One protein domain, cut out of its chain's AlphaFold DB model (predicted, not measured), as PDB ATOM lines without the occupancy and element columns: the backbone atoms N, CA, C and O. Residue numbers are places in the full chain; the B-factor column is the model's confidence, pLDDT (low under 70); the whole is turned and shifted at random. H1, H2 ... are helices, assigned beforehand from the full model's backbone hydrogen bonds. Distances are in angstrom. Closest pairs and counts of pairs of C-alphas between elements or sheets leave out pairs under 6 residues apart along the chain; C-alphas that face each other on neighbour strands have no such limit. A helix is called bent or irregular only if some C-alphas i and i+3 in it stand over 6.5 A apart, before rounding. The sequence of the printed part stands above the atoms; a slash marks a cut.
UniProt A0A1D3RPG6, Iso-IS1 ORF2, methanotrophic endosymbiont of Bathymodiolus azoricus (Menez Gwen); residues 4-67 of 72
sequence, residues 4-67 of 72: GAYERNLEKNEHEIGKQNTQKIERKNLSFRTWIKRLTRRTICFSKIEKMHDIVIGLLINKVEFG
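What this domain is: This is residues 4 to 67 of the 72 residues of the protein "Iso-IS1 ORF2" of methanotrophic endosymbiont of Bathymodiolus azoricus (Menez Gwen) (UniProt A0A1D3RPG6). One long helix, H1, makes the length of an open, angular shape; past one end of it the chain folds back through a short link into a shorter helix, H2, which runs obliquely to H1 with few contacts. Ahead of the other end of H1 comes a stretch with no named element, residues 4 to 18, of which residues 8 to 14 stick out. The printed part has 64 residues, with two named helices, H1 then H2, and no named strand; the class is all helix. The whole is loose, with a radius of gyration of the C-alphas of 15.5 A, and elongated, spanning 45 by 23 by 21 A.

How they stand to each other: H1, residues 19 to 42, and H2, residues 50 to 65, are close but not clearly touching. One pair of their C-alphas is within 8 A, the closest pair, those of Ile 36 and Ile 57, 7.9 A apart. Their lines stand at a steep tilt of 55 degrees, and they run opposite ways; their centres are 14.5 A apart. Residues 18 to 27, of which 19 to 27 belong to H1, stand free. Residues 40 to 55 also stand free; of these, 40 to 42 belong to H1 and 50 to 55 to H2. In H1 and H2 every O i to N i+4 pair is within hydrogen-bond range.

Where its parts are: H1 has 24 residues and measures 34.7 A from C-alpha 19 at (162.551, 147.561, 118.122) to C-alpha 42 at (143.032, 121.751, 130.786). H2 has 16 residues and measures 22.1 A, ending with C-alpha 65 at (148.224, 140.761, 133.195). Neither helix is bent.

The domain as a whole: The two C-alphas farthest apart are those of Asn 13 and Ile 44, at 46.3 A. The printed part has no cut, and the link from H1 to H2, 7 residues, is short but not tight. Mean pLDDT of the printed part is 82.1; residues 4 to 7 and 11 to 17 are under 70.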
ATOM      1  N   GLY A   4     150.627 148.289 109.919       61.66
ATOM      2  CA  GLY A   4     149.344 148.620 109.285       61.66
ATOM      3  C   GLY A   4     148.147 148.781 110.233       61.66
ATOM      4  O   GLY A   4     147.286 149.611 109.975       61.66
ATOM      5  N   ALA A   5     148.051 148.008 111.318       61.72
ATOM      6  CA  ALA A   5     146.914 148.108 112.244       61.72
ATOM      7  C   ALA A   5     147.082 149.223 113.288       61.72
ATOM      8  O   ALA A   5     146.093 149.835 113.681       61.72
ATOM      9  N   TYR A   6     148.312 149.491 113.722       63.91
ATOM     10  CA  TYR A   6     148.595 150.493 114.749       63.91
ATOM     11  C   TYR A   6     148.663 151.904 114.159       63.91
ATOM     12  O   TYR A   6     148.106 152.816 114.753       63.91
ATOM     13  N   GLU A   7     149.195 152.065 112.941       62.47
ATOM     14  CA  GLU A   7     149.170 153.340 112.201       62.47
ATOM     15  C   GLU A   7     147.748 153.838 111.901       62.47
ATOM     16  O   GLU A   7     147.546 155.030 111.697       62.47
ATOM     17  N   ARG A   8     146.758 152.934 111.854       71.44
ATOM     18  CA  ARG A   8     145.350 153.285 111.606       71.44
ATOM     19  C   ARG A   8     144.575 153.682 112.860       71.44
ATOM     20  O   ARG A   8     143.538 154.316 112.724       71.44
ATOM     21  N   ASN A   9     145.029 153.264 114.042       70.94
ATOM     22  CA  ASN A   9     144.274 153.406 115.294       70.94
ATOM     23  C   ASN A   9     144.974 154.291 116.340       70.94
ATOM     24  O   ASN A   9     144.376 154.559 117.375       70.94
ATOM     25  N   LEU A  10     146.221 154.709 116.107       70.81
ATOM     26  CA  LEU A  10     146.989 155.571 117.007       70.81
ATOM     27  C   LEU A  10     147.375 156.857 116.278       70.81
ATOM     28  O   LEU A  10     147.783 156.809 115.115       70.81
ATOM     29  N   GLU A  11     147.276 158.005 116.953       69.88
ATOM     30  CA  GLU A  11     147.796 159.253 116.400       69.88
ATOM     31  C   GLU A  11     149.320 159.170 116.234       69.88
ATOM     32  O   GLU A  11     150.031 158.591 117.060       69.88
ATOM     33  N   LYS A  12     149.854 159.785 115.169       65.56
ATOM     34  CA  LYS A  12     151.297 159.763 114.850       65.56
ATOM     35  C   LYS A  12     152.196 160.233 115.998       65.56
ATOM     36  O   LYS A  12     153.346 159.816 116.049       65.56
ATOM     37  N   ASN A  13     151.683 161.080 116.890       68.50
ATOM     38  CA  ASN A  13     152.426 161.601 118.038       68.50
ATOM     39  C   ASN A  13     152.484 160.619 119.221       68.50
ATOM     40  O   ASN A  13     153.402 160.706 120.027       68.50
ATOM     41  N   GLU A  14     151.542 159.675 119.317       68.62
ATOM     42  CA  GLU A  14     151.525 158.625 120.349       68.62
ATOM     43  C   GLU A  14     152.184 157.323 119.866       68.62
ATOM     44  O   GLU A  14     152.483 156.422 120.654       68.62
ATOM     45  N   HIS A  15     152.417 157.199 118.556       67.94
ATOM     46  CA  HIS A  15     152.985 156.002 117.952       67.94
ATOM     47  C   HIS A  15     154.521 156.027 117.935       67.94
ATOM     48  O   HIS A  15     155.158 156.330 116.927       67.94
ATOM     49  N   GLU A  16     155.139 155.637 119.050       66.75
ATOM     50  CA  GLU A  16     156.587 155.421 119.113       66.75
ATOM     51  C   GLU A  16     156.989 154.053 118.534       66.75
ATOM     52  O   GLU A  16     156.839 152.998 119.162       66.75
ATOM     53  N   ILE A  17     157.557 154.062 117.325       67.56
ATOM     54  CA  ILE A  17     158.072 152.855 116.666       67.56
ATOM     55  C   ILE A  17     159.516 152.601 117.109       67.56
ATOM     56  O   ILE A  17     160.445 153.291 116.694       67.56
ATOM     57  N   GLY A  18     159.729 151.549 117.900       71.94
ATOM     58  CA  GLY A  18     161.061 151.114 118.325       71.94
ATOM     59  C   GLY A  18     161.162 149.596 118.456       71.94
ATOM     60  O   GLY A  18     160.220 148.932 118.889       71.94
ATOM     61  N   LYS A  19     162.326 149.023 118.121       74.94
ATOM     62  CA  LYS A  19     162.551 147.561 118.122       74.94
ATOM     63  C   LYS A  19     162.252 146.918 119.481       74.94
ATOM     64  O   LYS A  19     161.655 145.848 119.527       74.94
ATOM     65  N   GLN A  20     162.634 147.570 120.576       72.38
ATOM     66  CA  GLN A  20     162.420 147.059 121.931       72.38
ATOM     67  C   GLN A  20     160.933 147.043 122.325       72.38
ATOM     68  O   GLN A  20     160.463 146.054 122.891       72.38
ATOM     69  N   ASN A  21     160.181 148.090 121.976       78.88
ATOM     70  CA  ASN A  21     158.745 148.188 122.259       78.88
ATOM     71  C   ASN A  21     157.952 147.165 121.436       78.88
ATOM     72  O   ASN A  21     157.134 146.427 121.989       78.88
ATOM     73  N   THR A  22     158.283 147.019 120.151       80.94
ATOM     74  CA  THR A  22     157.679 146.004 119.277       80.94
ATOM     75  C   THR A  22     157.975 144.587 119.771       80.94
ATOM     76  O   THR A  22     157.053 143.789 119.929       80.94
ATOM     77  N   GLN A  23     159.230 144.278 120.118       83.69
ATOM     78  CA  GLN A  23     159.594 142.961 120.655       83.69
ATOM     79  C   GLN A  23     158.880 142.642 121.975       83.69
ATOM     80  O   GLN A  23     158.536 141.486 122.232       83.69
ATOM     81  N   LYS A  24     158.640 143.646 122.825       86.25
ATOM     82  CA  LYS A  24     157.894 143.468 124.076       86.25
ATOM     83  C   LYS A  24     156.439 143.071 123.805       86.25
ATOM     84  O   LYS A  24     155.948 142.143 124.446       86.25
ATOM     85  N   ILE A  25     155.782 143.712 122.836       85.19
ATOM     86  CA  ILE A  25     154.411 143.376 122.413       85.19
ATOM     87  C   ILE A  25     154.362 141.962 121.820       85.19
ATOM     88  O   ILE A  25     153.522 141.153 122.211       85.19
ATOM     89  N   GLU A  26     155.298 141.620 120.933       88.44
ATOM     90  CA  GLU A  26     155.387 140.279 120.343       88.44
ATOM     91  C   GLU A  26     155.572 139.188 121.407       88.44
ATOM     92  O   GLU A  26     154.868 138.176 121.387       88.44
ATOM     93  N   ARG A  27     156.479 139.403 122.373       89.88
ATOM     94  CA  ARG A  27     156.692 138.469 123.490       89.88
ATOM     95  C   ARG A  27     155.443 138.316 124.351       89.88
ATOM     96  O   ARG A  27     155.108 137.189 124.710       89.88
ATOM     97  N   LYS A  28     154.738 139.412 124.653       87.38
ATOM     98  CA  LYS A  28     153.463 139.358 125.384       87.38
ATOM     99  C   LYS A  28     152.424 138.524 124.634       87.38
ATOM    100  O   LYS A  28     151.845 137.608 125.213       87.38
ATOM    101  N   ASN A  29     152.264 138.752 123.332       88.81
ATOM    102  CA  ASN A  29     151.337 137.982 122.500       88.81
ATOM    103  C   ASN A  29     151.713 136.491 122.425       88.81
ATOM    104  O   ASN A  29     150.837 135.623 122.445       88.81
ATOM    105  N   LEU A  30     153.010 136.165 122.391       92.88
ATOM    106  CA  LEU A  30     153.491 134.782 122.425       92.88
ATOM    107  C   LEU A  30     153.161 134.081 123.755       92.88
ATOM    108  O   LEU A  30     152.693 132.935 123.752       92.88
ATOM    109  N   SER A  31     153.370 134.760 124.885       90.62
ATOM    110  CA  SER A  31     152.982 134.267 126.212       90.62
ATOM    111  C   SER A  31     151.474 134.054 126.306       90.62
ATOM    112  O   SER A  31     151.031 132.972 126.698       90.62
ATOM    113  N   PHE A  32     150.686 135.020 125.830       89.56
ATOM    114  CA  PHE A  32     149.231 134.936 125.825       89.56
ATOM    115  C   PHE A  32     148.715 133.740 125.019       89.56
ATOM    116  O   PHE A  32     147.940 132.923 125.522       89.56
ATOM    117  N   ARG A  33     149.251 133.537 123.809       90.31
ATOM    118  CA  ARG A  33     148.951 132.354 122.988       90.31
ATOM    119  C   ARG A  33     149.287 131.048 123.709       90.31
ATOM    120  O   ARG A  33     148.590 130.047 123.543       90.31
ATOM    121  N   THR A  34     150.357 131.036 124.498       92.50
ATOM    122  CA  THR A  34     150.773 129.856 125.266       92.50
ATOM    123  C   THR A  34     149.807 129.570 126.415       92.50
ATOM    124  O   THR A  34     149.471 128.407 126.649       92.50
ATOM    125  N   TRP A  35     149.309 130.602 127.100       90.62
ATOM    126  CA  TRP A  35     148.304 130.453 128.154       90.62
ATOM    127  C   TRP A  35     146.959 129.980 127.616       90.62
ATOM    128  O   TRP A  35     146.423 129.022 128.168       90.62
ATOM    129  N   ILE A  36     146.473 130.536 126.501       89.25
ATOM    130  CA  ILE A  36     145.247 130.047 125.848       89.25
ATOM    131  C   ILE A  36     145.388 128.565 125.496       89.25
ATOM    132  O   ILE A  36     144.545 127.763 125.880       89.25
ATOM    133  N   LYS A  37     146.492 128.153 124.857       90.50
ATOM    134  CA  LYS A  37     146.718 126.730 124.542       90.50
ATOM    135  C   LYS A  37     146.698 125.835 125.782       90.50
ATOM    136  O   LYS A  37     146.197 124.715 125.729       90.50
ATOM    137  N   ARG A  38     147.274 126.297 126.896       90.44
ATOM    138  CA  ARG A  38     147.252 125.561 128.168       90.44
ATOM    139  C   ARG A  38     145.842 125.475 128.743       90.44
ATOM    140  O   ARG A  38     145.472 124.401 129.202       90.44
ATOM    141  N   LEU A  39     145.080 126.565 128.690       87.31
ATOM    142  CA  LEU A  39     143.679 126.606 129.096       87.31
ATOM    143  C   LEU A  39     142.866 125.587 128.289       87.31
ATOM    144  O   LEU A  39     142.249 124.711 128.880       87.31
ATOM    145  N   THR A  40     142.980 125.602 126.960       88.25
ATOM    146  CA  THR A  40     142.319 124.640 126.067       88.25
ATOM    147  C   THR A  40     142.669 123.191 126.383       88.25
ATOM    148  O   THR A  40     141.800 122.337 126.312       88.25
ATOM    149  N   ARG A  41     143.919 122.887 126.760       87.69
ATOM    150  CA  ARG A  41     144.294 121.517 127.153       87.69
ATOM    151  C   ARG A  41     143.774 121.098 128.526       87.69
ATOM    152  O   ARG A  41     143.627 119.907 128.759       87.69
ATOM    153  N   ARG A  42     143.573 122.042 129.448       85.75
ATOM    154  CA  ARG A  42     143.032 121.751 130.786       85.75
ATOM    155  C   ARG A  42     141.513 121.611 130.765       85.75
ATOM    156  O   ARG A  42     140.969 120.829 131.535       85.75
ATOM    157  N   THR A  43     140.844 122.358 129.898       82.75
ATOM    158  CA  THR A  43     139.393 122.319 129.758       82.75
ATOM    159  C   THR A  43     138.988 121.157 128.849       82.75
ATOM    160  O   THR A  43     139.303 121.157 127.666       82.75
ATOM    161  N   ILE A  44     138.272 120.167 129.390       70.31
ATOM    162  CA  ILE A  44     137.865 118.955 128.649       70.31
ATOM    163  C   ILE A  44     136.793 119.262 127.590       70.31
ATOM    164  O   ILE A  44     136.754 118.615 126.546       70.31
ATOM    165  N   CYS A  45     135.933 120.259 127.825       75.81
ATOM    166  CA  CYS A  45     134.899 120.692 126.885       75.81
ATOM    167  C   CYS A  45     134.680 122.204 126.954       75.81
ATOM    168  O   CYS A  45     134.639 122.792 128.033       75.81
ATOM    169  N   PHE A  46     134.478 122.815 125.792       80.94
ATOM    170  CA  PHE A  46     134.087 124.213 125.667       80.94
ATOM    171  C   PHE A  46     132.567 124.365 125.649       80.94
ATOM    172  O   PHE A  46     131.846 123.480 125.183       80.94
ATOM    173  N   SER A  47     132.082 125.503 126.143       87.25
ATOM    174  CA  SER A  47     130.676 125.865 125.981       87.25
ATOM    175  C   SER A  47     130.385 126.160 124.506       87.25
ATOM    176  O   SER A  47     131.258 126.594 123.762       87.25
ATOM    177  N   LYS A  48     129.142 125.962 124.059       87.44
ATOM    178  CA  LYS A  48     128.724 126.395 122.710       87.44
ATOM    179  C   LYS A  48     128.481 127.905 122.622       87.44
ATOM    180  O   LYS A  48     128.323 128.433 121.529       87.44
ATOM    181  N   ILE A  49     128.407 128.588 123.764       93.00
ATOM    182  CA  ILE A  49     128.073 130.008 123.844       93.00
ATOM    183  C   ILE A  49     129.362 130.828 123.801       93.00
ATOM    184  O   ILE A  49     130.175 130.747 124.719       93.00
ATOM    185  N   GLU A  50     129.501 131.678 122.784       89.81
ATOM    186  CA  GLU A  50     130.656 132.571 122.605       89.81
ATOM    187  C   GLU A  50     130.901 133.470 123.825       89.81
ATOM    188  O   GLU A  50     132.019 133.531 124.326       89.81
ATOM    189  N   LYS A  51     129.833 134.028 124.414       91.94
ATOM    190  CA  LYS A  51     129.917 134.850 125.636       91.94
ATOM    191  C   LYS A  51     130.655 134.157 126.785       91.94
ATOM    192  O   LYS A  51     131.335 134.816 127.562       91.94
ATOM    193  N   MET A  52     130.533 132.833 126.915       89.81
ATOM    194  CA  MET A  52     131.249 132.096 127.963       89.81
ATOM    195  C   MET A  52     132.751 132.049 127.686       89.81
ATOM    196  O   MET A  52     133.544 132.101 128.624       89.81
ATOM    197  N   HIS A  53     133.153 131.972 126.418       87.56
ATOM    198  CA  HIS A  53     134.559 132.050 126.038       87.56
ATOM    199  C   HIS A  53     135.123 133.436 126.311       87.56
ATOM    200  O   HIS A  53     136.184 133.525 126.924       87.56
ATOM    201  N   ASP A  54     134.393 134.493 125.956       89.81
ATOM    202  CA  ASP A  54     134.820 135.871 126.211       89.81
ATOM    203  C   ASP A  54     135.017 136.134 127.703       89.81
ATOM    204  O   ASP A  54     136.035 136.696 128.104       89.81
ATOM    205  N   ILE A  55     134.090 135.655 128.542       90.31
ATOM    206  CA  ILE A  55     134.212 135.753 130.001       90.31
ATOM    207  C   ILE A  55     135.467 135.016 130.472       90.31
ATOM    208  O   ILE A  55     136.303 135.609 131.144       90.31
ATOM    209  N   VAL A  56     135.652 133.744 130.104       88.12
ATOM    210  CA  VAL A  56     136.803 132.948 130.565       88.12
ATOM    211  C   VAL A  56     138.135 133.541 130.090       88.12
ATOM    212  O   VAL A  56     139.101 133.579 130.855       88.12
ATOM    213  N   ILE A  57     138.201 134.034 128.850       89.31
ATOM    214  CA  ILE A  57     139.390 134.705 128.313       89.31
ATOM    215  C   ILE A  57     139.633 136.021 129.059       89.31
ATOM    216  O   ILE A  57     140.766 136.288 129.460       89.31
ATOM    217  N   GLY A  58     138.586 136.808 129.318       90.06
ATOM    218  CA  GLY A  58     138.666 138.033 130.112       90.06
ATOM    219  C   GLY A  58     139.183 137.778 131.530       90.06
ATOM    220  O   GLY A  58     140.075 138.484 131.998       90.06
ATOM    221  N   LEU A  59     138.710 136.715 132.189       89.44
ATOM    222  CA  LEU A  59     139.202 136.287 133.502       89.44
ATOM    223  C   LEU A  59     140.676 135.888 133.466       89.44
ATOM    224  O   LEU A  59     141.440 136.269 134.353       89.44
ATOM    225  N   LEU A  60     141.098 135.160 132.431       87.56
ATOM    226  CA  LEU A  60     142.498 134.792 132.245       87.56
ATOM    227  C   LEU A  60     143.387 136.036 132.095       87.56
ATOM    228  O   LEU A  60     144.437 136.106 132.731       87.56
ATOM    229  N   ILE A  61     142.971 137.018 131.292       88.75
ATOM    230  CA  ILE A  61     143.707 138.278 131.111       88.75
ATOM    231  C   ILE A  61     143.782 139.047 132.433       88.75
ATOM    232  O   ILE A  61     144.869 139.452 132.843       88.75
ATOM    233  N   ASN A  62     142.654 139.201 133.133       89.75
ATOM    234  CA  ASN A  62     142.589 139.897 134.420       89.75
ATOM    235  C   ASN A  62     143.519 139.275 135.462       89.75
ATOM    236  O   ASN A  62     144.246 139.990 136.154       89.75
ATOM    237  N   LYS A  63     143.566 137.943 135.516       87.00
ATOM    238  CA  LYS A  63     144.443 137.219 136.431       87.00
ATOM    239  C   LYS A  63     145.920 137.348 136.063       87.00
ATOM    240  O   LYS A  63     146.747 137.521 136.951       87.00
ATOM    241  N   VAL A  64     146.265 137.236 134.778       85.12
ATOM    242  CA  VAL A  64     147.667 137.128 134.347       85.12
ATOM    243  C   VAL A  64     148.334 138.484 134.113       85.12
ATOM    244  O   VAL A  64     149.479 138.664 134.516       85.12
ATOM    245  N   GLU A  65     147.647 139.438 133.485       83.94
ATOM    246  CA  GLU A  65     148.224 140.761 133.195       83.94
ATOM    247  C   GLU A  65     147.961 141.772 134.316       83.94
ATOM    248  O   GLU A  65     148.812 142.617 134.579       83.94
ATOM    249  N   PHE A  66     146.807 141.691 134.988       83.62
ATOM    250  CA  PHE A  66     146.395 142.692 135.980       83.62
ATOM    251  C   PHE A  66     146.456 142.200 137.429       83.62
ATOM    252  O   PHE A  66     146.259 143.003 138.339       83.62
ATOM    253  N   GLY A  67     146.711 140.906 137.659       83.06
ATOM    254  CA  GLY A  67     146.735 140.313 139.001       83.06
ATOM    255  C   GLY A  67     145.407 140.435 139.756       83.06
ATOM    256  O   GLY A  67     145.386 140.323 140.977       83.06
TER     257      GLY A  67